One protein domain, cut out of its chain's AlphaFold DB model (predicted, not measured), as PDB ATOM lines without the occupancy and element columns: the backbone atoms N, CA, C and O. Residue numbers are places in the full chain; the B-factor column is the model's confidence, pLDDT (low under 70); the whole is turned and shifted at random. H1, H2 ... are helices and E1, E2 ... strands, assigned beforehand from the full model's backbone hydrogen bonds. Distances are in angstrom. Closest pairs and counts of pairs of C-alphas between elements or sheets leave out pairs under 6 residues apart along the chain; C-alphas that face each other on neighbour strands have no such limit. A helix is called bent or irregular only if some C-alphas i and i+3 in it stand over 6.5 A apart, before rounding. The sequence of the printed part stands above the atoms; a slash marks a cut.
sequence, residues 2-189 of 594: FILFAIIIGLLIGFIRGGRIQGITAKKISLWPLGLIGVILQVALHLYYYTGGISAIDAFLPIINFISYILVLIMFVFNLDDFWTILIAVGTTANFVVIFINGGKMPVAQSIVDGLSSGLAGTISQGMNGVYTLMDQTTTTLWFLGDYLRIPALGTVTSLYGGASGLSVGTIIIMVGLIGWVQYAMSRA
ATOM      1  N   PHE A   2     178.957 117.216 133.433       77.00
ATOM      2  CA  PHE A   2     180.015 116.571 132.642       77.00
ATOM      3  C   PHE A   2     181.444 116.995 133.029       77.00
ATOM      4  O   PHE A   2     182.323 116.150 133.167       77.00
ATOM      5  N   ILE A   3     181.649 118.280 133.320       82.31
ATOM      6  CA  ILE A   3     182.921 118.811 133.833       82.31
ATOM      7  C   ILE A   3     183.331 118.114 135.143       82.31
ATOM      8  O   ILE A   3     184.474 117.692 135.282       82.31
ATOM      9  N   LEU A   4     182.399 117.913 136.084       80.56
ATOM     10  CA  LEU A   4     182.681 117.229 137.353       80.56
ATOM     11  C   LEU A   4     183.073 115.763 137.130       80.56
ATOM     12  O   LEU A   4     184.050 115.299 137.712       80.56
ATOM     13  N   PHE A   5     182.370 115.049 136.246       82.06
ATOM     14  CA  PHE A   5     182.734 113.677 135.879       82.06
ATOM     15  C   PHE A   5     184.131 113.598 135.259       82.06
ATOM     16  O   PHE A   5     184.923 112.742 135.649       82.06
ATOM     17  N   ALA A   6     184.462 114.512 134.345       84.19
ATOM     18  CA  ALA A   6     185.793 114.595 133.754       84.19
ATOM     19  C   ALA A   6     186.881 114.865 134.806       84.19
ATOM     20  O   ALA A   6     187.939 114.240 134.752       84.19
ATOM     21  N   ILE A   7     186.618 115.719 135.802       85.50
ATOM     22  CA  ILE A   7     187.550 115.951 136.917       85.50
ATOM     23  C   ILE A   7     187.739 114.670 137.735       85.50
ATOM     24  O   ILE A   7     188.877 114.279 137.980       85.50
ATOM     25  N   ILE A   8     186.657 113.982 138.119       86.44
ATOM     26  CA  ILE A   8     186.727 112.743 138.914       86.44
ATOM     27  C   ILE A   8     187.508 111.655 138.165       86.44
ATOM     28  O   ILE A   8     188.393 111.020 138.739       86.44
ATOM     29  N   ILE A   9     187.222 111.465 136.875       86.75
ATOM     30  CA  ILE A   9     187.926 110.495 136.027       86.75
ATOM     31  C   ILE A   9     189.400 110.891 135.868       86.75
ATOM     32  O   ILE A   9     190.281 110.044 136.005       86.75
ATOM     33  N   GLY A  10     189.681 112.174 135.627       85.88
ATOM     34  CA  GLY A  10     191.042 112.700 135.532       85.88
ATOM     35  C   GLY A  10     191.844 112.478 136.814       85.88
ATOM     36  O   GLY A  10     192.985 112.021 136.742       85.88
ATOM     37  N   LEU A  11     191.230 112.719 137.977       86.25
ATOM     38  CA  LEU A  11     191.826 112.451 139.286       86.25
ATOM     39  C   LEU A  11     192.102 110.956 139.463       86.25
ATOM     40  O   LEU A  11     193.221 110.589 139.811       86.25
ATOM     41  N   LEU A  12     191.128 110.085 139.175       87.56
ATOM     42  CA  LEU A  12     191.282 108.632 139.303       87.56
ATOM     43  C   LEU A  12     192.437 108.107 138.440       87.56
ATOM     44  O   LEU A  12     193.294 107.368 138.927       87.56
ATOM     45  N   ILE A  13     192.497 108.523 137.172       86.88
ATOM     46  CA  ILE A  13     193.578 108.130 136.261       86.88
ATOM     47  C   ILE A  13     194.916 108.713 136.736       86.88
ATOM     48  O   ILE A  13     195.928 108.011 136.723       86.88
ATOM     49  N   GLY A  14     194.932 109.968 137.196       84.81
ATOM     50  CA  GLY A  14     196.121 110.616 137.748       84.81
ATOM     51  C   GLY A  14     196.673 109.889 138.975       84.81
ATOM     52  O   GLY A  14     197.880 109.662 139.056       84.81
ATOM     53  N   PHE A  15     195.800 109.435 139.878       85.44
ATOM     54  CA  PHE A  15     196.170 108.623 141.038       85.44
ATOM     55  C   PHE A  15     196.746 107.264 140.642       85.44
ATOM     56  O   PHE A  15     197.797 106.876 141.150       85.44
ATOM     57  N   ILE A  16     196.109 106.559 139.699       88.19
ATOM     58  CA  ILE A  16     196.608 105.269 139.189       88.19
ATOM     59  C   ILE A  16     198.005 105.428 138.567       88.19
ATOM     60  O   ILE A  16     198.834 104.524 138.648       88.19
ATOM     61  N   ARG A  17     198.293 106.596 137.983       84.19
ATOM     62  CA  ARG A  17     199.581 106.922 137.358       84.19
ATOM     63  C   ARG A  17     200.637 107.448 138.341       84.19
ATOM     64  O   ARG A  17     201.725 107.816 137.904       84.19
ATOM     65  N   GLY A  18     200.334 107.471 139.642       78.56
ATOM     66  CA  GLY A  18     201.248 107.913 140.702       78.56
ATOM     67  C   GLY A  18     201.333 109.433 140.884       78.56
ATOM     68  O   GLY A  18     202.260 109.917 141.531       78.56
ATOM     69  N   GLY A  19     200.397 110.195 140.314       79.94
ATOM     70  CA  GLY A  19     200.326 111.644 140.477       79.94
ATOM     71  C   GLY A  19     199.868 112.058 141.880       79.94
ATOM     72  O   GLY A  19     199.127 111.337 142.549       79.94
ATOM     73  N   ARG A  20     200.290 113.245 142.330       78.75
ATOM     74  CA  ARG A  20     199.904 113.815 143.636       78.75
ATOM     75  C   ARG A  20     199.010 115.036 143.421       78.75
ATOM     76  O   ARG A  20     199.326 115.879 142.587       78.75
ATOM     77  N   ILE A  21     197.945 115.176 144.220       73.62
ATOM     78  CA  ILE A  21     197.032 116.342 144.164       73.62
ATOM     79  C   ILE A  21     197.797 117.662 144.365       73.62
ATOM     80  O   ILE A  21     197.477 118.665 143.740       73.62
ATOM     81  N   GLN A  22     198.863 117.640 145.170       69.44
ATOM     82  CA  GLN A  22     199.726 118.796 145.445       69.44
ATOM     83  C   GLN A  22     200.358 119.410 144.178       69.44
ATOM     84  O   GLN A  22     200.711 120.585 144.186       69.44
ATOM     85  N   GLY A  23     200.474 118.653 143.077       64.56
ATOM     86  CA  GLY A  23     200.952 119.177 141.790       64.56
ATOM     87  C   GLY A  23     199.982 120.136 141.102       64.56
ATOM     88  O   GLY A  23     200.418 120.992 140.338       64.56
ATOM     89  N   ILE A  24     198.684 120.049 141.413       68.00
ATOM     90  CA  ILE A  24     197.647 120.900 140.812       68.00
ATOM     91  C   ILE A  24     197.781 122.346 141.309       68.00
ATOM     92  O   ILE A  24     197.622 123.284 140.532       68.00
ATOM     93  N   THR A  25     198.160 122.540 142.575       64.38
ATOM     94  CA  THR A  25     198.335 123.865 143.197       64.38
ATOM     95  C   THR A  25     199.577 124.609 142.693       64.38
ATOM     96  O   THR A  25     199.667 125.824 142.826       64.38
ATOM     97  N   ALA A  26     200.540 123.906 142.087       58.53
ATOM     98  CA  ALA A  26     201.793 124.510 141.632       58.53
ATOM     99  C   ALA A  26     201.643 125.350 140.349       58.53
ATOM    100  O   ALA A  26     202.548 126.116 140.009       58.53
ATOM    101  N   LYS A  27     200.522 125.223 139.623       63.75
ATOM    102  CA  LYS A  27     200.295 125.979 138.391       63.75
ATOM    103  C   LYS A  27     199.617 127.313 138.709       63.75
ATOM    104  O   LYS A  27     198.450 127.350 139.086       63.75
ATOM    105  N   LYS A  28     200.342 128.418 138.515       68.00
ATOM    106  CA  LYS A  28     199.757 129.765 138.532       68.00
ATOM    107  C   LYS A  28     198.923 129.934 137.260       68.00
ATOM    108  O   LYS A  28     199.482 130.057 136.177       68.00
ATOM    109  N   ILE A  29     197.602 129.871 137.390       70.44
ATOM    110  CA  ILE A  29     196.665 130.155 136.298       70.44
ATOM    111  C   ILE A  29     196.446 131.670 136.286       70.44
ATOM    112  O   ILE A  29     195.980 132.239 137.278       70.44
ATOM    113  N   SER A  30     196.809 132.327 135.186       69.69
ATOM    114  CA  SER A  30     196.567 133.761 135.010       69.69
ATOM    115  C   SER A  30     195.057 134.015 134.926       69.69
ATOM    116  O   SER A  30     194.342 133.227 134.317       69.69
ATOM    117  N   LEU A  31     194.529 135.071 135.551       78.94
ATOM    118  CA  LEU A  31     193.094 135.418 135.492       78.94
ATOM    119  C   LEU A  31     192.115 134.305 135.936       78.94
ATOM    120  O   LEU A  31     190.943 134.309 135.555       78.94
ATOM    121  N   TRP A  32     192.554 133.380 136.796       82.81
ATOM    122  CA  TRP A  32     191.672 132.349 137.356       82.81
ATOM    123  C   TRP A  32     190.412 132.897 138.067       82.81
ATOM    124  O   TRP A  32     189.369 132.253 137.925       82.81
ATOM    125  N   PRO A  33     190.420 134.070 138.757       84.81
ATOM    126  CA  PRO A  33     189.209 134.592 139.395       84.81
ATOM    127  C   PRO A  33     188.141 134.969 138.366       84.81
ATOM    128  O   PRO A  33     186.955 134.763 138.600       84.81
ATOM    129  N   LEU A  34     188.560 135.461 137.195       86.12
ATOM    130  CA  LEU A  34     187.654 135.863 136.123       86.12
ATOM    131  C   LEU A  34     186.937 134.650 135.520       86.12
ATOM    132  O   LEU A  34     185.716 134.653 135.362       86.12
ATOM    133  N   GLY A  35     187.688 133.574 135.266       84.75
ATOM    134  CA  GLY A  35     187.115 132.299 134.839       84.75
ATOM    135  C   GLY A  35     186.194 131.689 135.897       84.75
ATOM    136  O   GLY A  35     185.137 131.166 135.553       84.75
ATOM    137  N   LEU A  36     186.551 131.800 137.184       87.00
ATOM    138  CA  LEU A  36     185.710 131.323 138.284       87.00
ATOM    139  C   LEU A  36     184.363 132.053 138.322       87.00
ATOM    140  O   LEU A  36     183.335 131.394 138.448       87.00
ATOM    141  N   ILE A  37     184.357 133.381 138.167       88.12
ATOM    142  CA  ILE A  37     183.119 134.172 138.091       88.12
ATOM    143  C   ILE A  37     182.244 133.674 136.935       88.12
ATOM    144  O   ILE A  37     181.053 133.443 137.133       88.12
ATOM    145  N   GLY A  38     182.830 133.433 135.757       86.12
ATOM    146  CA  GLY A  38     182.102 132.873 134.615       86.12
ATOM    147  C   GLY A  38     181.484 131.499 134.909       86.12
ATOM    148  O   GLY A  38     180.310 131.273 134.620       86.12
ATOM    149  N   VAL A  39     182.227 130.597 135.559       86.81
ATOM    150  CA  VAL A  39     181.714 129.273 135.959       86.81
ATOM    151  C   VAL A  39     180.604 129.387 137.008       86.81
ATOM    152  O   VAL A  39     179.588 128.700 136.897       86.81
ATOM    153  N   ILE A  40     180.759 130.258 138.010       88.12
ATOM    154  CA  ILE A  40     179.727 130.511 139.026       88.12
ATOM    155  C   ILE A  40     178.449 131.020 138.359       88.12
ATOM    156  O   ILE A  40     177.362 130.544 138.684       88.12
ATOM    157  N   LEU A  41     178.580 131.927 137.391       85.94
ATOM    158  CA  LEU A  41     177.453 132.478 136.651       85.94
ATOM    159  C   LEU A  41     176.715 131.394 135.849       85.94
ATOM    160  O   LEU A  41     175.487 131.352 135.874       85.94
ATOM    161  N   GLN A  42     177.441 130.454 135.230       85.19
ATOM    162  CA  GLN A  42     176.828 129.295 134.565       85.19
ATOM    163  C   GLN A  42     176.073 128.385 135.539       85.19
ATOM    164  O   GLN A  42     174.976 127.923 135.218       85.19
ATOM    165  N   VAL A  43     176.640 128.116 136.719       83.62
ATOM    166  CA  VAL A  43     175.985 127.285 137.743       83.62
ATOM    167  C   VAL A  43     174.733 127.974 138.283       83.62
ATOM    168  O   VAL A  43     173.689 127.331 138.387       83.62
ATOM    169  N   ALA A  44     174.814 129.275 138.572       84.06
ATOM    170  CA  ALA A  44     173.683 130.076 139.029       84.06
ATOM    171  C   ALA A  44     172.553 130.099 137.991       84.06
ATOM    172  O   ALA A  44     171.392 129.927 138.352       84.06
ATOM    173  N   LEU A  45     172.895 130.226 136.704       80.69
ATOM    174  CA  LEU A  45     171.930 130.200 135.611       80.69
ATOM    175  C   LEU A  45     171.183 128.860 135.541       80.69
ATOM    176  O   LEU A  45     169.957 128.836 135.502       80.69
ATOM    177  N   HIS A  46     171.908 127.739 135.588       75.50
ATOM    178  CA  HIS A  46     171.284 126.409 135.581       75.50
ATOM    179  C   HIS A  46     170.406 126.181 136.819       75.50
ATOM    180  O   HIS A  46     169.320 125.613 136.705       75.50
ATOM    181  N   LEU A  47     170.841 126.657 137.990       77.88
ATOM    182  CA  LEU A  47     170.051 126.563 139.216       77.88
ATOM    183  C   LEU A  47     168.772 127.406 139.134       77.88
ATOM    184  O   LEU A  47     167.716 126.935 139.541       77.88
ATOM    185  N   TYR A  48     168.850 128.608 138.560       80.38
ATOM    186  CA  TYR A  48     167.705 129.495 138.372       80.38
ATOM    187  C   TYR A  48     166.612 128.849 137.503       80.38
ATOM    188  O   TYR A  48     165.435 128.865 137.878       80.38
ATOM    189  N   TYR A  49     166.993 128.214 136.387       71.56
ATOM    190  CA  TYR A  49     166.044 127.470 135.549       71.56
ATOM    191  C   TYR A  49     165.472 126.242 136.254       71.56
ATOM    192  O   TYR A  49     164.303 125.919 136.057       71.56
ATOM    193  N   TYR A  50     166.262 125.578 137.100       71.00
ATOM    194  CA  TYR A  50     165.772 124.455 137.894       71.00
ATOM    195  C   TYR A  50     164.725 124.885 138.929       71.00
ATOM    196  O   TYR A  50     163.719 124.201 139.107       71.00
ATOM    197  N   THR A  51     164.931 126.023 139.592       75.19
ATOM    198  CA  THR A  51     164.005 126.532 140.614       75.19
ATOM    199  C   THR A  51     162.750 127.196 140.042       75.19
ATOM    200  O   THR A  51     161.900 127.611 140.822       75.19
ATOM    201  N   GLY A  52     162.618 127.293 138.712       65.56
ATOM    202  CA  GLY A  52     161.480 127.951 138.062       65.56
ATOM    203  C   GLY A  52     161.449 129.449 138.357       65.56
ATOM    204  O   GLY A  52     160.476 129.935 138.921       65.56
ATOM    205  N   GLY A  53     162.558 130.134 138.058       66.81
ATOM    206  CA  GLY A  53     162.832 131.515 138.455       66.81
ATOM    207  C   GLY A  53     161.791 132.585 138.077       66.81
ATOM    208  O   GLY A  53     160.726 132.334 137.527       66.81
ATOM    209  N   ILE A  54     162.096 133.829 138.444       71.38
ATOM    210  CA  ILE A  54     161.189 134.983 138.343       71.38
ATOM    211  C   ILE A  54     161.173 135.561 136.919       71.38
ATOM    212  O   ILE A  54     162.152 136.191 136.522       71.38
ATOM    213  N   SER A  55     160.039 135.501 136.214       71.56
ATOM    214  CA  SER A  55     159.911 135.912 134.799       71.56
ATOM    215  C   SER A  55     160.441 137.310 134.435       71.56
ATOM    216  O   SER A  55     160.785 137.562 133.285       71.56
ATOM    217  N   ALA A  56     160.561 138.228 135.399       72.06
ATOM    218  CA  ALA A  56     161.146 139.555 135.193       72.06
ATOM    219  C   ALA A  56     162.629 139.532 134.765       72.06
ATOM    220  O   ALA A  56     163.111 140.491 134.167       72.06
ATOM    221  N   ILE A  57     163.363 138.460 135.081       76.12
ATOM    222  CA  ILE A  57     164.804 138.351 134.802       76.12
ATOM    223  C   ILE A  57     165.056 137.553 133.511       76.12
ATOM    224  O   ILE A  57     166.148 137.643 132.951       76.12
ATOM    225  N   ASP A  58     164.044 136.859 132.973       75.94
ATOM    226  CA  ASP A  58     164.169 135.950 131.824       75.94
ATOM    227  C   ASP A  58     164.790 136.606 130.585       75.94
ATOM    228  O   ASP A  58     165.603 135.988 129.896       75.94
ATOM    229  N   ALA A  59     164.483 137.884 130.338       78.81
ATOM    230  CA  ALA A  59     165.042 138.650 129.224       78.81
ATOM    231  C   ALA A  59     166.569 138.848 129.323       78.81
ATOM    232  O   ALA A  59     167.252 138.952 128.303       78.81
ATOM    233  N   PHE A  60     167.120 138.876 130.539       81.25
ATOM    234  CA  PHE A  60     168.552 139.066 130.779       81.25
ATOM    235  C   PHE A  60     169.333 137.748 130.807       81.25
ATOM    236  O   PHE A  60     170.557 137.763 130.669       81.25
ATOM    237  N   LEU A  61     168.661 136.602 130.946       81.50
ATOM    238  CA  LEU A  61     169.314 135.297 131.082       81.50
ATOM    239  C   LEU A  61     170.191 134.908 129.877       81.50
ATOM    240  O   LEU A  61     171.309 134.445 130.112       81.50
ATOM    241  N   PRO A  62     169.797 135.148 128.608       81.56
ATOM    242  CA  PRO A  62     170.680 134.898 127.465       81.56
ATOM    243  C   PRO A  62     171.937 135.780 127.478       81.56
ATOM    244  O   PRO A  62     173.026 135.315 127.143       81.56
ATOM    245  N   ILE A  63     171.811 137.040 127.913       85.19
ATOM    246  CA  ILE A  63     172.937 137.982 128.026       85.19
ATOM    247  C   ILE A  63     173.899 137.510 129.120       85.19
ATOM    248  O   ILE A  63     175.110 137.466 128.915       85.19
ATOM    249  N   ILE A  64     173.359 137.095 130.265       85.81
ATOM    250  CA  ILE A  64     174.125 136.520 131.374       85.81
ATOM    251  C   ILE A  64     174.849 135.243 130.926       85.81
ATOM    252  O   ILE A  64     176.040 135.083 131.205       85.81
ATOM    253  N   ASN A  65     174.166 134.367 130.180       84.50
ATOM    254  CA  ASN A  65     174.767 133.170 129.594       84.50
ATOM    255  C   ASN A  65     175.952 133.545 128.690       84.50
ATOM    256  O   ASN A  65     177.055 133.024 128.852       84.50
ATOM    257  N   PHE A  66     175.763 134.521 127.804       86.94
ATOM    258  CA  PHE A  66     176.799 135.001 126.894       86.94
ATOM    259  C   PHE A  66     178.023 135.569 127.628       86.94
ATOM    260  O   PHE A  66     179.154 135.157 127.357       86.94
ATOM    261  N   ILE A  67     177.800 136.447 128.612       89.00
ATOM    262  CA  ILE A  67     178.866 137.024 129.446       89.00
ATOM    263  C   ILE A  67     179.631 135.915 130.177       89.00
ATOM    264  O   ILE A  67     180.862 135.934 130.205       89.00
ATOM    265  N   SER A  68     178.926 134.916 130.714       88.69
ATOM    266  CA  SER A  68     179.555 133.797 131.423       88.69
ATOM    267  C   SER A  68     180.549 133.032 130.540       88.69
ATOM    268  O   SER A  68     181.673 132.757 130.966       88.69
ATOM    269  N   TYR A  69     180.180 132.760 129.281       88.62
ATOM    270  CA  TYR A  69     181.052 132.082 128.324       88.62
ATOM    271  C   TYR A  69     182.249 132.940 127.919       88.62
ATOM    272  O   TYR A  69     183.358 132.413 127.825       88.62
ATOM    273  N   ILE A  70     182.058 134.248 127.722       90.25
ATOM    274  CA  ILE A  70     183.157 135.169 127.407       90.25
ATOM    275  C   ILE A  70     184.181 135.197 128.543       90.25
ATOM    276  O   ILE A  70     185.373 135.077 128.278       90.25
ATOM    277  N   LEU A  71     183.740 135.297 129.800       88.81
ATOM    278  CA  LEU A  71     184.642 135.315 130.958       88.81
ATOM    279  C   LEU A  71     185.493 134.039 131.042       88.81
ATOM    280  O   LEU A  71     186.704 134.103 131.273       88.81
ATOM    281  N   VAL A  72     184.873 132.880 130.799       89.00
ATOM    282  CA  VAL A  72     185.572 131.589 130.750       89.00
ATOM    283  C   VAL A  72     186.546 131.531 129.568       89.00
ATOM    284  O   VAL A  72     187.688 131.102 129.737       89.00
ATOM    285  N   LEU A  73     186.142 131.993 128.382       89.69
ATOM    286  CA  LEU A  73     187.002 132.014 127.197       89.69
ATOM    287  C   LEU A  73     188.196 132.958 127.359       89.69
ATOM    288  O   LEU A  73     189.304 132.563 127.010       89.69
ATOM    289  N   ILE A  74     188.007 134.149 127.934       89.75
ATOM    290  CA  ILE A  74     189.098 135.084 128.243       89.75
ATOM    291  C   ILE A  74     190.126 134.388 129.133       89.75
ATOM    292  O   ILE A  74     191.309 134.353 128.796       89.75
ATOM    293  N   MET A  75     189.678 133.763 130.224       88.19
ATOM    294  CA  MET A  75     190.570 133.009 131.102       88.19
ATOM    295  C   MET A  75     191.329 131.920 130.330       88.19
ATOM    296  O   MET A  75     192.539 131.804 130.497       88.19
ATOM    297  N   PHE A  76     190.694 131.187 129.412       87.31
ATOM    298  CA  PHE A  76     191.419 130.206 128.602       87.31
ATOM    299  C   PHE A  76     192.418 130.818 127.620       87.31
ATOM    300  O   PHE A  76     193.523 130.291 127.525       87.31
ATOM    301  N   VAL A  77     192.073 131.915 126.936       87.31
ATOM    302  CA  VAL A  77     192.949 132.593 125.960       87.31
ATOM    303  C   VAL A  77     194.262 133.040 126.606       87.31
ATOM    304  O   VAL A  77     195.326 132.860 126.018       87.31
ATOM    305  N   PHE A  78     194.210 133.530 127.846       85.00
ATOM    306  CA  PHE A  78     195.402 133.913 128.608       85.00
ATOM    307  C   PHE A  78     196.168 132.729 129.231       85.00
ATOM    308  O   PHE A  78     197.210 132.944 129.844       85.00
ATOM    309  N   ASN A  79     195.680 131.489 129.087       85.00
ATOM    310  CA  ASN A  79     196.303 130.272 129.631       85.00
ATOM    311  C   ASN A  79     196.537 129.180 128.559       85.00
ATOM    312  O   ASN A  79     196.622 127.991 128.896       85.00
ATOM    313  N   LEU A  80     196.657 129.553 127.276       84.81
ATOM    314  CA  LEU A  80     196.884 128.644 126.133       84.81
ATOM    315  C   LEU A  80     198.320 128.078 126.050       84.81
ATOM    316  O   LEU A  80     198.870 127.916 124.965       84.81
ATOM    317  N   ASP A  81     198.919 127.732 127.186       83.38
ATOM    318  CA  ASP A  81     200.303 127.240 127.239       83.38
ATOM    319  C   ASP A  81     200.409 125.724 127.037       83.38
ATOM    320  O   ASP A  81     201.423 125.208 126.571       83.38
ATOM    321  N   ASP A  82     199.360 124.984 127.406       84.38
ATOM    322  CA  ASP A  82     199.335 123.526 127.329       84.38
ATOM    323  C   ASP A  82     198.327 123.052 126.283       84.38
ATOM    324  O   ASP A  82     197.196 123.541 126.218       84.38
ATOM    325  N   PHE A  83     198.692 121.992 125.555       89.00
ATOM    326  CA  PHE A  83     197.801 121.292 124.622       89.00
ATOM    327  C   PHE A  83     196.438 120.954 125.247       89.00
ATOM    328  O   PHE A  83     195.398 121.095 124.607       89.00
ATOM    329  N   TRP A  84     196.430 120.549 126.520       90.56
ATOM    330  CA  TRP A  84     195.201 120.221 127.236       90.56
ATOM    331  C   TRP A  84     194.300 121.438 127.460       90.56
ATOM    332  O   TRP A  84     193.091 121.328 127.274       90.56
ATOM    333  N   THR A  85     194.872 122.601 127.794       88.62
ATOM    334  CA  THR A  85     194.101 123.846 127.919       88.62
ATOM    335  C   THR A  85     193.558 124.291 126.565       88.62
ATOM    336  O   THR A  85     192.401 124.692 126.484       88.62
ATOM    337  N   ILE A  86     194.346 124.150 125.490       90.56
ATOM    338  CA  ILE A  86     193.894 124.430 124.119       90.56
ATOM    339  C   ILE A  86     192.696 123.546 123.763       90.56
ATOM    340  O   ILE A  86     191.716 124.039 123.216       90.56
ATOM    341  N   LEU A  87     192.730 122.257 124.113       91.56
ATOM    342  CA  LEU A  87     191.622 121.345 123.837       91.56
ATOM    343  C   LEU A  87     190.343 121.774 124.579       91.56
ATOM    344  O   LEU A  87     189.275 121.834 123.973       91.56
ATOM    345  N   ILE A  88     190.455 122.160 125.856       91.19
ATOM    346  CA  ILE A  88     189.326 122.709 126.626       91.19
ATOM    347  C   ILE A  88     188.801 123.999 125.982       91.19
ATOM    348  O   ILE A  88     187.587 124.149 125.822       91.19
ATOM    349  N   ALA A  89     189.692 124.905 125.576       91.31
ATOM    350  CA  ALA A  89     189.330 126.163 124.934       91.31
ATOM    351  C   ALA A  89     188.588 125.920 123.614       91.31
ATOM    352  O   ALA A  89     187.498 126.443 123.431       91.31
ATOM    353  N   VAL A  90     189.114 125.058 122.737       92.31
ATOM    354  CA  VAL A  90     188.490 124.709 121.449       92.31
ATOM    355  C   VAL A  90     187.101 124.109 121.649       92.31
ATOM    356  O   VAL A  90     186.160 124.520 120.974       92.31
ATOM    357  N   GLY A  91     186.942 123.175 122.591       90.50
ATOM    358  CA  GLY A  91     185.630 122.599 122.882       90.50
ATOM    359  C   GLY A  91     184.651 123.621 123.479       90.50
ATOM    360  O   GLY A  91     183.471 123.620 123.130       90.50
ATOM    361  N   THR A  92     185.141 124.545 124.313       90.31
ATOM    362  CA  THR A  92     184.331 125.639 124.882       90.31
ATOM    363  C   THR A  92     183.907 126.634 123.804       90.31
ATOM    364  O   THR A  92     182.738 127.004 123.751       90.31
ATOM    365  N   THR A  93     184.815 127.009 122.898       91.19
ATOM    366  CA  THR A  93     184.526 127.876 121.751       91.19
ATOM    367  C   THR A  93     183.534 127.219 120.798       91.19
ATOM    368  O   THR A  93     182.613 127.883 120.340       91.19
ATOM    369  N   ALA A  94     183.667 125.916 120.532       88.81
ATOM    370  CA  ALA A  94     182.708 125.175 119.714       88.81
ATOM    371  C   ALA A  94     181.290 125.264 120.298       88.81
ATOM    372  O   ALA A  94     180.359 125.637 119.586       88.81
ATOM    373  N   ASN A  95     181.138 125.012 121.602       88.81
ATOM    374  CA  ASN A  95     179.849 125.150 122.283       88.81
ATOM    375  C   ASN A  95     179.338 126.599 122.251       88.81
ATOM    376  O   ASN A  95     178.168 126.832 121.959       88.81
ATOM    377  N   PHE A  96     180.213 127.576 122.494       88.25
ATOM    378  CA  PHE A  96     179.865 128.995 122.458       88.25
ATOM    379  C   PHE A  96     179.360 129.447 121.084       88.25
ATOM    380  O   PHE A  96     178.344 130.127 121.011       88.25
ATOM    381  N   VAL A  97     180.023 129.044 119.995       88.12
ATOM    382  CA  VAL A  97     179.619 129.401 118.626       88.12
ATOM    383  C   VAL A  97     178.222 128.863 118.315       88.12
ATOM    384  O   VAL A  97     177.397 129.586 117.765       88.12
ATOM    385  N   VAL A  98     177.922 127.626 118.714       85.44
ATOM    386  CA  VAL A  98     176.590 127.030 118.512       85.44
ATOM    387  C   VAL A  98     175.531 127.790 119.293       85.44
ATOM    388  O   VAL A  98     174.496 128.141 118.735       85.44
ATOM    389  N   ILE A  99     175.800 128.066 120.569       84.12
ATOM    390  CA  ILE A  99     174.885 128.808 121.437       84.12
ATOM    391  C   ILE A  99     174.651 130.212 120.873       84.12
ATOM    392  O   ILE A  99     173.514 130.664 120.807       84.12
ATOM    393  N   PHE A 100     175.705 130.889 120.413       85.06
ATOM    394  CA  PHE A 100     175.627 132.248 119.889       85.06
ATOM    395  C   PHE A 100     174.787 132.342 118.612       85.06
ATOM    396  O   PHE A 100     173.888 133.178 118.538       85.06
ATOM    397  N   ILE A 101     175.035 131.471 117.627       84.75
ATOM    398  CA  ILE A 101     174.314 131.532 116.346       84.75
ATOM    399  C   ILE A 101     172.837 131.138 116.531       84.75
ATOM    400  O   ILE A 101     171.968 131.692 115.864       84.75
ATOM    401  N   ASN A 102     172.521 130.260 117.491       82.44
ATOM    402  CA  ASN A 102     171.144 129.846 117.793       82.44
ATOM    403  C   ASN A 102     170.449 130.741 118.844       82.44
ATOM    404  O   ASN A 102     169.596 130.280 119.603       82.44
ATOM    405  N   GLY A 103     170.801 132.031 118.903       75.69
ATOM    406  CA  GLY A 103     170.087 133.020 119.722       75.69
ATOM    407  C   GLY A 103     170.382 132.951 121.223       75.69
ATOM    408  O   GLY A 103     169.538 133.315 122.038       75.69
ATOM    409  N   GLY A 104     171.565 132.465 121.607       75.75
ATOM    410  CA  GLY A 104     171.980 132.318 123.006       75.75
ATOM    411  C   GLY A 104     171.494 131.029 123.676       75.75
ATOM    412  O   GLY A 104     171.712 130.855 124.878       75.75
ATOM    413  N   LYS A 105     170.870 130.123 122.911       79.25
ATOM    414  CA  LYS A 105     170.312 128.854 123.391       79.25
ATOM    415  C   LYS A 105     171.029 127.668 122.756       79.25
ATOM    416  O   LYS A 105     171.369 127.676 121.575       79.25
ATOM    417  N   MET A 106     171.242 126.621 123.540       80.00
ATOM    418  CA  MET A 106     171.839 125.378 123.080       80.00
ATOM    419  C   MET A 106     170.770 124.495 122.412       80.00
ATOM    420  O   MET A 106     169.761 124.191 123.052       80.00
ATOM    421  N   PRO A 107     170.953 124.070 121.151       81.19
ATOM    422  CA  PRO A 107     170.011 123.186 120.482       81.19
ATOM    423  C   PRO A 107     170.130 121.749 120.998       81.19
ATOM    424  O   PRO A 107     171.225 121.179 121.039       81.19
ATOM    425  N   VAL A 108     168.989 121.164 121.363       80.69
ATOM    426  CA  VAL A 108     168.873 119.843 121.992       80.69
ATOM    427  C   VAL A 108     167.968 118.943 121.155       80.69
ATOM    428  O   VAL A 108     166.862 119.333 120.783       80.69
ATOM    429  N   ALA A 109     168.414 117.719 120.869       79.31
ATOM    430  CA  ALA A 109     167.605 116.739 120.147       79.31
ATOM    431  C   ALA A 109     166.327 116.345 120.918       79.31
ATOM    432  O   ALA A 109     166.369 116.133 122.132       79.31
ATOM    433  N   GLN A 110     165.218 116.131 120.197       75.25
ATOM    434  CA  GLN A 110     163.927 115.699 120.766       75.25
ATOM    435  C   GLN A 110     164.064 114.476 121.685       75.25
ATOM    436  O   GLN A 110     163.522 114.458 122.783       75.25
ATOM    437  N   SER A 111     164.903 113.505 121.305       70.12
ATOM    438  CA  SER A 111     165.145 112.294 122.103       70.12
ATOM    439  C   SER A 111     165.654 112.556 123.532       70.12
ATOM    440  O   SER A 111     165.479 111.709 124.411       70.12
ATOM    441  N   ILE A 112     166.297 113.705 123.774       71.12
ATOM    442  CA  ILE A 112     166.768 114.137 125.095       71.12
ATOM    443  C   ILE A 112     165.626 114.818 125.861       71.12
ATOM    444  O   ILE A 112     165.481 114.568 127.057       71.12
ATOM    445  N   VAL A 113     164.796 115.611 125.172       70.25
ATOM    446  CA  VAL A 113     163.586 116.259 125.716       70.25
ATOM    447  C   VAL A 113     162.584 115.224 126.220       70.25
ATOM    448  O   VAL A 113     162.088 115.351 127.336       70.25
ATOM    449  N   ASP A 114     162.392 114.132 125.482       70.44
ATOM    450  CA  ASP A 114     161.501 113.029 125.879       70.44
ATOM    451  C   ASP A 114     161.993 112.279 127.135       70.44
ATOM    452  O   ASP A 114     161.254 111.521 127.763       70.44
ATOM    453  N   GLY A 115     163.271 112.442 127.494       65.50
ATOM    454  CA  GLY A 115     163.883 111.849 128.682       65.50
ATOM    455  C   GLY A 115     163.929 112.762 129.907       65.50
ATOM    456  O   GLY A 115     164.421 112.322 130.948       65.50
ATOM    457  N   LEU A 116     163.480 114.010 129.780       70.12
ATOM    458  CA  LEU A 116     163.480 115.012 130.842       70.12
ATOM    459  C   LEU A 116     162.196 114.943 131.682       70.12
ATOM    460  O   LEU A 116     161.191 114.360 131.281       70.12
ATOM    461  N   SER A 117     162.225 115.539 132.878       66.94
ATOM    462  CA  SER A 117     161.011 115.698 133.683       66.94
ATOM    463  C   SER A 117     159.996 116.577 132.945       66.94
ATOM    464  O   SER A 117     160.375 117.511 132.234       66.94
ATOM    465  N   SER A 118     158.701 116.301 133.126       63.91
ATOM    466  CA  SER A 118     157.607 116.943 132.376       63.91
ATOM    467  C   SER A 118     157.635 118.477 132.424       63.91
ATOM    468  O   SER A 118     157.350 119.120 131.417       63.91
ATOM    469  N   GLY A 119     158.048 119.075 133.548       65.44
ATOM    470  CA  GLY A 119     158.184 120.531 133.679       65.44
ATOM    471  C   GLY A 119     159.301 121.133 132.815       65.44
ATOM    472  O   GLY A 119     159.110 122.168 132.178       65.44
ATOM    473  N   LEU A 120     160.458 120.470 132.721       65.81
ATOM    474  CA  LEU A 120     161.574 120.963 131.910       65.81
ATOM    475  C   LEU A 120     161.360 120.657 130.423       65.81
ATOM    476  O   LEU A 120     161.609 121.509 129.573       65.81
ATOM    477  N   ALA A 121     160.823 119.476 130.112       65.56
ATOM    478  CA  ALA A 121     160.451 119.107 128.752       65.56
ATOM    479  C   ALA A 121     159.417 120.084 128.161       65.56
ATOM    480  O   ALA A 121     159.558 120.502 127.009       65.56
ATOM    481  N   GLY A 122     158.433 120.513 128.964       62.31
ATOM    482  CA  GLY A 122     157.445 121.520 128.573       62.31
ATOM    483  C   GLY A 122     158.068 122.882 128.258       62.31
ATOM    484  O   GLY A 122     157.819 123.428 127.188       62.31
ATOM    485  N   THR A 123     158.946 123.397 129.129       67.69
ATOM    486  CA  THR A 123     159.592 124.711 128.911       67.69
ATOM    487  C   THR A 123     160.537 124.733 127.708       67.69
ATOM    488  O   THR A 123     160.626 125.757 127.029       67.69
ATOM    489  N   ILE A 124     161.221 123.622 127.405       72.50
ATOM    490  CA  ILE A 124     162.045 123.502 126.190       72.50
ATOM    491  C   ILE A 124     161.159 123.423 124.944       72.50
ATOM    492  O   ILE A 124     161.409 124.144 123.980       72.50
ATOM    493  N   SER A 125     160.118 122.586 124.966       67.75
ATOM    494  CA  SER A 125     159.231 122.383 123.810       67.75
ATOM    495  C   SER A 125     158.433 123.642 123.460       67.75
ATOM    496  O   SER A 125     158.165 123.900 122.293       67.75
ATOM    497  N   GLN A 126     158.094 124.455 124.465       63.09
ATOM    498  CA  GLN A 126     157.417 125.747 124.296       63.09
ATOM    499  C   GLN A 126     158.386 126.902 123.980       63.09
ATOM    500  O   GLN A 126     157.956 128.043 123.845       63.09
ATOM    501  N   GLY A 127     159.701 126.647 123.899       64.19
ATOM    502  CA  GLY A 127     160.717 127.674 123.631       64.19
ATOM    503  C   GLY A 127     160.919 128.696 124.760       64.19
ATOM    504  O   GLY A 127     161.683 129.651 124.596       64.19
ATOM    505  N   MET A 128     160.276 128.489 125.913       59.28
ATOM    506  CA  MET A 128     160.345 129.351 127.098       59.28
ATOM    507  C   MET A 128     161.651 129.178 127.883       59.28
ATOM    508  O   MET A 128     161.997 130.007 128.719       59.28
ATOM    509  N   ASN A 129     162.410 128.119 127.608       69.25
ATOM    510  CA  ASN A 129     163.729 127.928 128.192       69.25
ATOM    511  C   ASN A 129     164.744 128.890 127.538       69.25
ATOM    512  O   ASN A 129     164.811 128.994 126.312       69.25
ATOM    513  N   GLY A 130     165.527 129.619 128.337       62.28
ATOM    514  CA  GLY A 130     166.557 130.535 127.821       62.28
ATOM    515  C   GLY A 130     167.963 129.934 127.745       62.28
ATOM    516  O   GLY A 130     168.892 130.632 127.350       62.28
ATOM    517  N   VAL A 131     168.122 128.647 128.071       69.88
ATOM    518  CA  VAL A 131     169.381 127.890 127.930       69.88
ATOM    519  C   VAL A 131     169.292 126.848 126.823       69.88
ATOM    520  O   VAL A 131     170.289 126.619 126.144       69.88
ATOM    521  N   TYR A 132     168.121 126.253 126.593       75.50
ATOM    522  CA  TYR A 132     167.922 125.187 125.613       75.50
ATOM    523  C   TYR A 132     166.836 125.542 124.596       75.50
ATOM    524  O   TYR A 132     165.816 126.133 124.940       75.50
ATOM    525  N   THR A 133     167.041 125.137 123.345       77.56
ATOM    526  CA  THR A 133     166.026 125.176 122.284       77.56
ATOM    527  C   THR A 133     165.893 123.796 121.662       77.56
ATOM    528  O   THR A 133     166.865 123.037 121.619       77.56
ATOM    529  N   LEU A 134     164.702 123.449 121.183       77.56
ATOM    530  CA  LEU A 134     164.522 122.201 120.459       77.56
ATOM    531  C   LEU A 134     165.294 122.254 119.134       77.56
ATOM    532  O   LEU A 134     165.261 123.261 118.429       77.56
ATOM    533  N   MET A 135     166.016 121.180 118.820       75.44
ATOM    534  CA  MET A 135     166.737 121.052 117.562       75.44
ATOM    535  C   MET A 135     165.760 120.743 116.428       75.44
ATOM    536  O   MET A 135     165.141 119.681 116.398       75.44
ATOM    537  N   ASP A 136     165.708 121.646 115.460       73.38
ATOM    538  CA  ASP A 136     164.984 121.486 114.205       73.38
ATOM    539  C   ASP A 136     165.961 121.731 113.048       73.38
ATOM    540  O   ASP A 136     166.628 122.762 112.982       73.38
ATOM    541  N   GLN A 137     166.078 120.762 112.138       62.00
ATOM    542  CA  GLN A 137     167.037 120.797 111.028       62.00
ATOM    543  C   GLN A 137     166.805 121.969 110.062       62.00
ATOM    544  O   GLN A 137     167.712 122.313 109.305       62.00
ATOM    545  N   THR A 138     165.613 122.571 110.081       59.69
ATOM    546  CA  THR A 138     165.249 123.675 109.183       59.69
ATOM    547  C   THR A 138     165.553 125.057 109.765       59.69
ATOM    548  O   THR A 138     165.853 125.980 109.011       59.69
ATOM    549  N   THR A 139     165.544 125.195 111.094       60.16
ATOM    550  CA  THR A 139     165.722 126.477 111.802       60.16
ATOM    551  C   THR A 139     167.014 126.546 112.622       60.16
ATOM    552  O   THR A 139     167.520 127.636 112.889       60.16
ATOM    553  N   THR A 140     167.595 125.397 112.986       70.25
ATOM    554  CA  THR A 140     168.808 125.304 113.808       70.25
ATOM    555  C   THR A 140     170.060 125.266 112.938       70.25
ATOM    556  O   THR A 140     170.329 124.309 112.205       70.25
ATOM    557  N   THR A 141     170.898 126.286 113.077       66.31
ATOM    558  CA  THR A 141     172.211 126.336 112.426       66.31
ATOM    559  C   THR A 141     173.249 125.599 113.282       66.31
ATOM    560  O   THR A 141     173.185 125.611 114.507       66.31
ATOM    561  N   LEU A 142     174.210 124.907 112.660       73.19
ATOM    562  CA  LEU A 142     175.201 124.063 113.362       73.19
ATOM    563  C   LEU A 142     174.575 122.980 114.268       73.19
ATOM    564  O   LEU A 142     175.118 122.626 115.316       73.19
ATOM    565  N   TRP A 143     173.462 122.387 113.833       69.56
ATOM    566  CA  TRP A 143     172.790 121.310 114.565       69.56
ATOM    567  C   TRP A 143     173.730 120.134 114.914       69.56
ATOM    568  O   TRP A 143     173.640 119.570 115.996       69.56
ATOM    569  N   PHE A 144     174.715 119.807 114.070       74.56
ATOM    570  CA  PHE A 144     175.679 118.722 114.327       74.56
ATOM    571  C   PHE A 144     176.563 118.933 115.568       74.56
ATOM    572  O   PHE A 144     177.177 117.991 116.067       74.56
ATOM    573  N   LEU A 145     176.668 120.176 116.033       72.62
ATOM    574  CA  LEU A 145     177.518 120.585 117.142       72.62
ATOM    575  C   LEU A 145     176.686 120.875 118.411       72.62
ATOM    576  O   LEU A 145     177.245 121.167 119.470       72.62
ATOM    577  N   GLY A 146     175.360 120.732 118.309       74.44
ATOM    578  CA  GLY A 146     174.427 120.711 119.429       74.44
ATOM    579  C   GLY A 146     174.446 119.397 120.210       74.44
ATOM    580  O   GLY A 146     175.283 118.514 119.999       74.44
ATOM    581  N   ASP A 147     173.500 119.274 121.131       76.56
ATOM    582  CA  ASP A 147     173.354 118.101 121.983       76.56
ATOM    583  C   ASP A 147     172.596 116.986 121.250       76.56
ATOM    584  O   ASP A 147     171.375 117.044 121.086       76.56
ATOM    585  N   TYR A 148     173.334 115.959 120.812       71.94
ATOM    586  CA  TYR A 148     172.793 114.862 119.996       71.94
ATOM    587  C   TYR A 148     172.639 113.551 120.770       71.94
ATOM    588  O   TYR A 148     171.654 112.829 120.613       71.94
ATOM    589  N   LEU A 149     173.632 113.203 121.593       65.75
ATOM    590  CA  LEU A 149     173.699 111.873 122.186       65.75
ATOM    591  C   LEU A 149     173.019 111.851 123.558       65.75
ATOM    592  O   LEU A 149     173.535 112.410 124.527       65.75
ATOM    593  N   ARG A 150     171.887 111.141 123.644       65.94
ATOM    594  CA  ARG A 150     171.234 110.803 124.913       65.94
ATOM    595  C   ARG A 150     172.025 109.709 125.628       65.94
ATOM    596  O   ARG A 150     172.174 108.606 125.103       65.94
ATOM    597  N   ILE A 151     172.453 109.972 126.862       64.31
ATOM    598  CA  ILE A 151     172.961 108.922 127.756       64.31
ATOM    599  C   ILE A 151     171.874 108.577 128.784       64.31
ATOM    600  O   ILE A 151     171.691 109.334 129.738       64.31
ATOM    601  N   PRO A 152     171.170 107.435 128.651       58.91
ATOM    602  CA  PRO A 152     170.026 107.105 129.505       58.91
ATOM    603  C   PRO A 152     170.387 106.997 130.994       58.91
ATOM    604  O   PRO A 152     169.612 107.436 131.834       58.91
ATOM    605  N   ALA A 153     171.583 106.506 131.335       59.50
ATOM    606  CA  ALA A 153     172.038 106.405 132.728       59.50
ATOM    607  C   ALA A 153     172.399 107.760 133.367       59.50
ATOM    608  O   ALA A 153     172.343 107.905 134.585       59.50
ATOM    609  N   LEU A 154     172.779 108.753 132.557       58.75
ATOM    610  CA  LEU A 154     173.048 110.112 133.034       58.75
ATOM    611  C   LEU A 154     171.785 110.972 133.013       58.75
ATOM    612  O   LEU A 154     171.726 111.932 133.771       58.75
ATOM    613  N   GLY A 155     170.774 110.569 132.233       57.66
ATOM    614  CA  GLY A 155     169.448 111.174 132.137       57.66
ATOM    615  C   GLY A 155     168.841 111.532 133.485       57.66
ATOM    616  O   GLY A 155     168.593 112.700 133.783       57.66
ATOM    617  N   THR A 156     168.720 110.519 134.337       58.19
ATOM    618  CA  THR A 156     168.130 110.610 135.675       58.19
ATOM    619  C   THR A 156     168.938 111.484 136.639       58.19
ATOM    620  O   THR A 156     168.387 112.082 137.557       58.19
ATOM    621  N   VAL A 157     170.258 111.575 136.443       59.03
ATOM    622  CA  VAL A 157     171.137 112.414 137.275       59.03
ATOM    623  C   VAL A 157     171.070 113.870 136.816       59.03
ATOM    624  O   VAL A 157     171.057 114.781 137.635       59.03
ATOM    625  N   THR A 158     171.000 114.105 135.507       60.56
ATOM    626  CA  THR A 158     170.877 115.454 134.936       60.56
ATOM    627  C   THR A 158     169.496 116.071 135.149       60.56
ATOM    628  O   THR A 158     169.419 117.276 135.386       60.56
ATOM    629  N   SER A 159     168.426 115.264 135.176       59.28
ATOM    630  CA  SER A 159     167.078 115.747 135.505       59.28
ATOM    631  C   SER A 159     166.976 116.255 136.945       59.28
ATOM    632  O   SER A 159     166.174 117.141 137.221       59.28
ATOM    633  N   LEU A 160     167.815 115.737 137.853       54.88
ATOM    634  CA  LEU A 160     167.862 116.148 139.259       54.88
ATOM    635  C   LEU A 160     168.347 117.595 139.462       54.88
ATOM    636  O   LEU A 160     168.130 118.167 140.523       54.88
ATOM    637  N   TYR A 161     169.015 118.173 138.461       54.69
ATOM    638  CA  TYR A 161     169.601 119.516 138.520       54.69
ATOM    639  C   TYR A 161     169.148 120.406 137.356       54.69
ATOM    640  O   TYR A 161     169.818 121.386 137.037       54.69
ATOM    641  N   GLY A 162     168.042 120.050 136.693       53.56
ATOM    642  CA  GLY A 162     167.440 120.884 135.649       53.56
ATOM    643  C   GLY A 162     168.286 121.043 134.386       53.56
ATOM    644  O   GLY A 162     168.215 122.079 133.733       53.56
ATOM    645  N   GLY A 163     169.111 120.049 134.046       60.31
ATOM    646  CA  GLY A 163     169.932 120.065 132.834       60.31
ATOM    647  C   GLY A 163     169.472 119.036 131.808       60.31
ATOM    648  O   GLY A 163     169.088 117.922 132.170       60.31
ATOM    649  N   ALA A 164     169.569 119.379 130.523       62.75
ATOM    650  CA  ALA A 164     169.414 118.410 129.444       62.75
ATOM    651  C   ALA A 164     170.611 117.444 129.410       62.75
ATOM    652  O   ALA A 164     171.772 117.834 129.539       62.75
ATOM    653  N   SER A 165     170.327 116.155 129.247       61.41
ATOM    654  CA  SER A 165     171.296 115.045 129.272       61.41
ATOM    655  C   SER A 165     171.992 114.839 127.928       61.41
ATOM    656  O   SER A 165     172.195 113.702 127.490       61.41
ATOM    657  N   GLY A 166     172.283 115.936 127.242       68.44
ATOM    658  CA  GLY A 166     172.871 115.925 125.921       68.44
ATOM    659  C   GLY A 166     174.388 115.906 125.969       68.44
ATOM    660  O   GLY A 166     175.016 116.602 126.765       68.44
ATOM    661  N   LEU A 167     174.991 115.079 125.120       76.88
ATOM    662  CA  LEU A 167     176.398 115.222 124.780       76.88
ATOM    663  C   LEU A 167     176.537 115.878 123.408       76.88
ATOM    664  O   LEU A 167     176.193 115.281 122.384       76.88
ATOM    665  N   SER A 168     177.120 117.072 123.412       85.06
ATOM    666  CA  SER A 168     177.710 117.727 122.247       85.06
ATOM    667  C   SER A 168     179.152 117.263 121.996       85.06
ATOM    668  O   SER A 168     179.891 116.885 122.915       85.06
ATOM    669  N   VAL A 169     179.584 117.356 120.735       85.62
ATOM    670  CA  VAL A 169     180.984 117.181 120.314       85.62
ATOM    671  C   VAL A 169     181.922 118.102 121.105       85.62
ATOM    672  O   VAL A 169     182.980 117.654 121.550       85.62
ATOM    673  N   GLY A 170     181.530 119.358 121.344       85.38
ATOM    674  CA  GLY A 170     182.344 120.294 122.121       85.38
ATOM    675  C   GLY A 170     182.512 119.837 123.572       85.38
ATOM    676  O   GLY A 170     183.621 119.862 124.102       85.38
ATOM    677  N   THR A 171     181.461 119.282 124.181       86.75
ATOM    678  CA  THR A 171     181.518 118.695 125.532       86.75
ATOM    679  C   THR A 171     182.467 117.493 125.611       86.75
ATOM    680  O   THR A 171     183.194 117.355 126.597       86.75
ATOM    681  N   ILE A 172     182.529 116.649 124.575       88.44
ATOM    682  CA  ILE A 172     183.488 115.529 124.505       88.44
ATOM    683  C   ILE A 172     184.929 116.054 124.434       88.44
ATOM    684  O   ILE A 172     185.803 115.568 125.154       88.44
ATOM    685  N   ILE A 173     185.176 117.070 123.606       90.75
ATOM    686  CA  ILE A 173     186.496 117.699 123.477       90.75
ATOM    687  C   ILE A 173     186.925 118.322 124.819       90.75
ATOM    688  O   ILE A 173     188.040 118.066 125.280       90.75
ATOM    689  N   ILE A 174     186.023 119.053 125.488       90.81
ATOM    690  CA  ILE A 174     186.254 119.615 126.832       90.81
ATOM    691  C   ILE A 174     186.594 118.506 127.827       90.81
ATOM    692  O   ILE A 174     187.556 118.639 128.578       90.81
ATOM    693  N   MET A 175     185.841 117.401 127.831       90.81
ATOM    694  CA  MET A 175     186.085 116.268 128.725       90.81
ATOM    695  C   MET A 175     187.484 115.680 128.549       90.81
ATOM    696  O   MET A 175     188.199 115.503 129.534       90.81
ATOM    697  N   VAL A 176     187.887 115.396 127.308       91.06
ATOM    698  CA  VAL A 176     189.221 114.854 127.011       91.06
ATOM    699  C   VAL A 176     190.306 115.846 127.430       91.06
ATOM    700  O   VAL A 176     191.287 115.452 128.064       91.06
ATOM    701  N   GLY A 177     190.102 117.134 127.135       91.25
ATOM    702  CA  GLY A 177     191.000 118.213 127.535       91.25
ATOM    703  C   GLY A 177     191.165 118.294 129.047       91.25
ATOM    704  O   GLY A 177     192.287 118.301 129.545       91.25
ATOM    705  N   LEU A 178     190.058 118.261 129.785       90.31
ATOM    706  CA  LEU A 178     190.045 118.369 131.238       90.31
ATOM    707  C   LEU A 178     190.652 117.137 131.915       90.31
ATOM    708  O   LEU A 178     191.477 117.276 132.814       90.31
ATOM    709  N   ILE A 179     190.313 115.936 131.444       91.56
ATOM    710  CA  ILE A 179     190.889 114.678 131.938       91.56
ATOM    711  C   ILE A 179     192.411 114.672 131.749       91.56
ATOM    712  O   ILE A 179     193.144 114.273 132.659       91.56
ATOM    713  N   GLY A 180     192.898 115.105 130.585       88.38
ATOM    714  CA  GLY A 180     194.329 115.185 130.316       88.38
ATOM    715  C   GLY A 180     195.024 116.311 131.081       88.38
ATOM    716  O   GLY A 180     196.119 116.096 131.598       88.38
ATOM    717  N   TRP A 181     194.365 117.463 131.246       90.00
ATOM    718  CA  TRP A 181     194.869 118.583 132.043       90.00
ATOM    719  C   TRP A 181     195.056 118.189 133.512       90.00
ATOM    720  O   TRP A 181     196.133 118.405 134.065       90.00
ATOM    721  N   VAL A 182     194.058 117.538 134.123       87.50
ATOM    722  CA  VAL A 182     194.132 117.064 135.517       87.50
ATOM    723  C   VAL A 182     195.261 116.047 135.685       87.50
ATOM    724  O   VAL A 182     196.080 116.177 136.594       87.50
ATOM    725  N   GLN A 183     195.358 115.063 134.785       88.31
ATOM    726  CA  GLN A 183     196.443 114.076 134.822       88.31
ATOM    727  C   GLN A 183     197.820 114.730 134.703       88.31
ATOM    728  O   GLN A 183     198.744 114.399 135.447       88.31
ATOM    729  N   TYR A 184     197.956 115.665 133.765       85.75
ATOM    730  CA  TYR A 184     199.194 116.386 133.531       85.75
ATOM    731  C   TYR A 184     199.597 117.226 134.748       85.75
ATOM    732  O   TYR A 184     200.737 117.122 135.207       85.75
ATOM    733  N   ALA A 185     198.648 117.960 135.334       84.06
ATOM    734  CA  ALA A 185     198.855 118.743 136.547       84.06
ATOM    735  C   ALA A 185     199.286 117.865 137.739       84.06
ATOM    736  O   ALA A 185     200.219 118.214 138.461       84.06
ATOM    737  N   MET A 186     198.691 116.678 137.903       82.50
ATOM    738  CA  MET A 186     199.093 115.730 138.952       82.50
ATOM    739  C   MET A 186     200.477 115.104 138.718       82.50
ATOM    740  O   MET A 186     201.175 114.787 139.683       82.50
ATOM    741  N   SER A 187     200.878 114.906 137.457       79.38
ATOM    742  CA  SER A 187     202.167 114.289 137.095       79.38
ATOM    743  C   SER A 187     203.370 115.232 137.228       79.38
ATOM    744  O   SER A 187     204.493 114.770 137.399       79.38
ATOM    745  N   ARG A 188     203.138 116.551 137.182       68.06
ATOM    746  CA  ARG A 188     204.172 117.589 137.325       68.06
ATOM    747  C   ARG A 188     204.462 117.989 138.771       68.06
ATOM    748  O   ARG A 188     205.266 118.894 138.987       68.06
ATOM    749  N   ALA A 189     203.838 117.337 139.757       55.47
ATOM    750  CA  ALA A 189     204.151 117.572 141.160       55.47
ATOM    751  C   ALA A 189     205.662 117.400 141.380       55.47
ATOM    752  O   ALA A 189     206.196 116.304 141.209       55.47
TER     753      ALA A 189
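Overview. This is residues 2 to 189 of the 594 residues of the protein "Permease of the drug/metabolite transporter (DMT) superfamily" of Eubacterium barkeri (UniProt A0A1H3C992). Five long helices run along the longest axis as an open U, in the order H2, H3, H4, H8, H1 from one arm of the U to the other, with H1 and H2 apart across its open side. At one end sits a small head made of the two short strands E1 and E2 with H5 and H6, with H7 near it; at the other end the long stretch of residues 17 to 31 leads from H1 to H2. The printed part has 188 residues, with eight named helices and two strands in the order H1 H2 H3 H4 E1 H5 H6 E2 H7 H8; the sheet E1 E2 is parallel, and the class is mostly helix. It is compact, with a radius of gyration of the C-alphas of 17.1 A, and elongated, spanning 50 by 32 by 31 A.

Arrangement. E1, residues 106 to 108, and E2, residues 132 to 134, are parallel neighbours at 43 degrees; N 108 and O 133 are 2.8 A apart, and N 133 and O 106 2.9 A, both within hydrogen-bond range. With H5, residues 110 to 113, and H6, residues 118 to 125, they form a strand-helix-strand unit, two parallel strands joined through helices, with a right-handed crossover. H5 and H6 only just touch, with 3 pairs of C-alphas within 8 A, closest at Val 113 and Ala 121, 5.2 A. The closest C-alphas of H6 and E2 are those of Ile 124 and Thr 133, 5.8 A. H4, residues 83 to 101, comes closest to E1 at the C-alphas of Ile 99 and Met 106, 4.9 A. H4 touches H8, residues 169 to 187, at a shallow tilt of 24 degrees, opposite ways, closest at the C-alphas of Gly 91 and Gly 170, 4.1 A. H8 touches H1, residues 2 to 16, the same way at 33 degrees, a shallow tilt only just short of steep, closest at the C-alphas of Gly 10 and Ile 179, 4.1 A. H3, residues 58 to 77, forms a helical hairpin with H4, closest at the C-alphas of Phe 76 and Ala 89, 5.8 A, and another with H2, residues 32 to 50, closest at those of Gly 38 and Ser 68, 4.2 A. H7, residues 152 to 159, touches no helix. Every O i to N i+4 pair is within hydrogen-bond range in H1, H2, H4, H6 and H8, against 14 of 16 in H3 and 2 of 4 in H7; H5 is too short for such a pair.

Along the chain. H1 begins at C-alpha 2, (180.015, 116.571, 132.642), and measures 21.1 A; H2 measures 27.1 A, H3 29.6 A and H4 26.9 A. H3 is irregular, but only just: C-alphas 59 and 62 are 7.0 A apart. E1 begins at C-alpha 106, (171.839, 125.378, 123.080). H8, 27.2 A long, ends at C-alpha 187, (202.167, 114.289, 137.095).

Size, cuts and confidence. The two C-alphas farthest apart, those of Gly 18 and Ala 56, are 51.4 A apart. The printed part has no cut; the links H1 to H2 and E2 to H7 are long. Mean pLDDT of the printed part is 77.7, with 50 residues under 70, among them 22 to 28, 117 to 123 and 149 to 166.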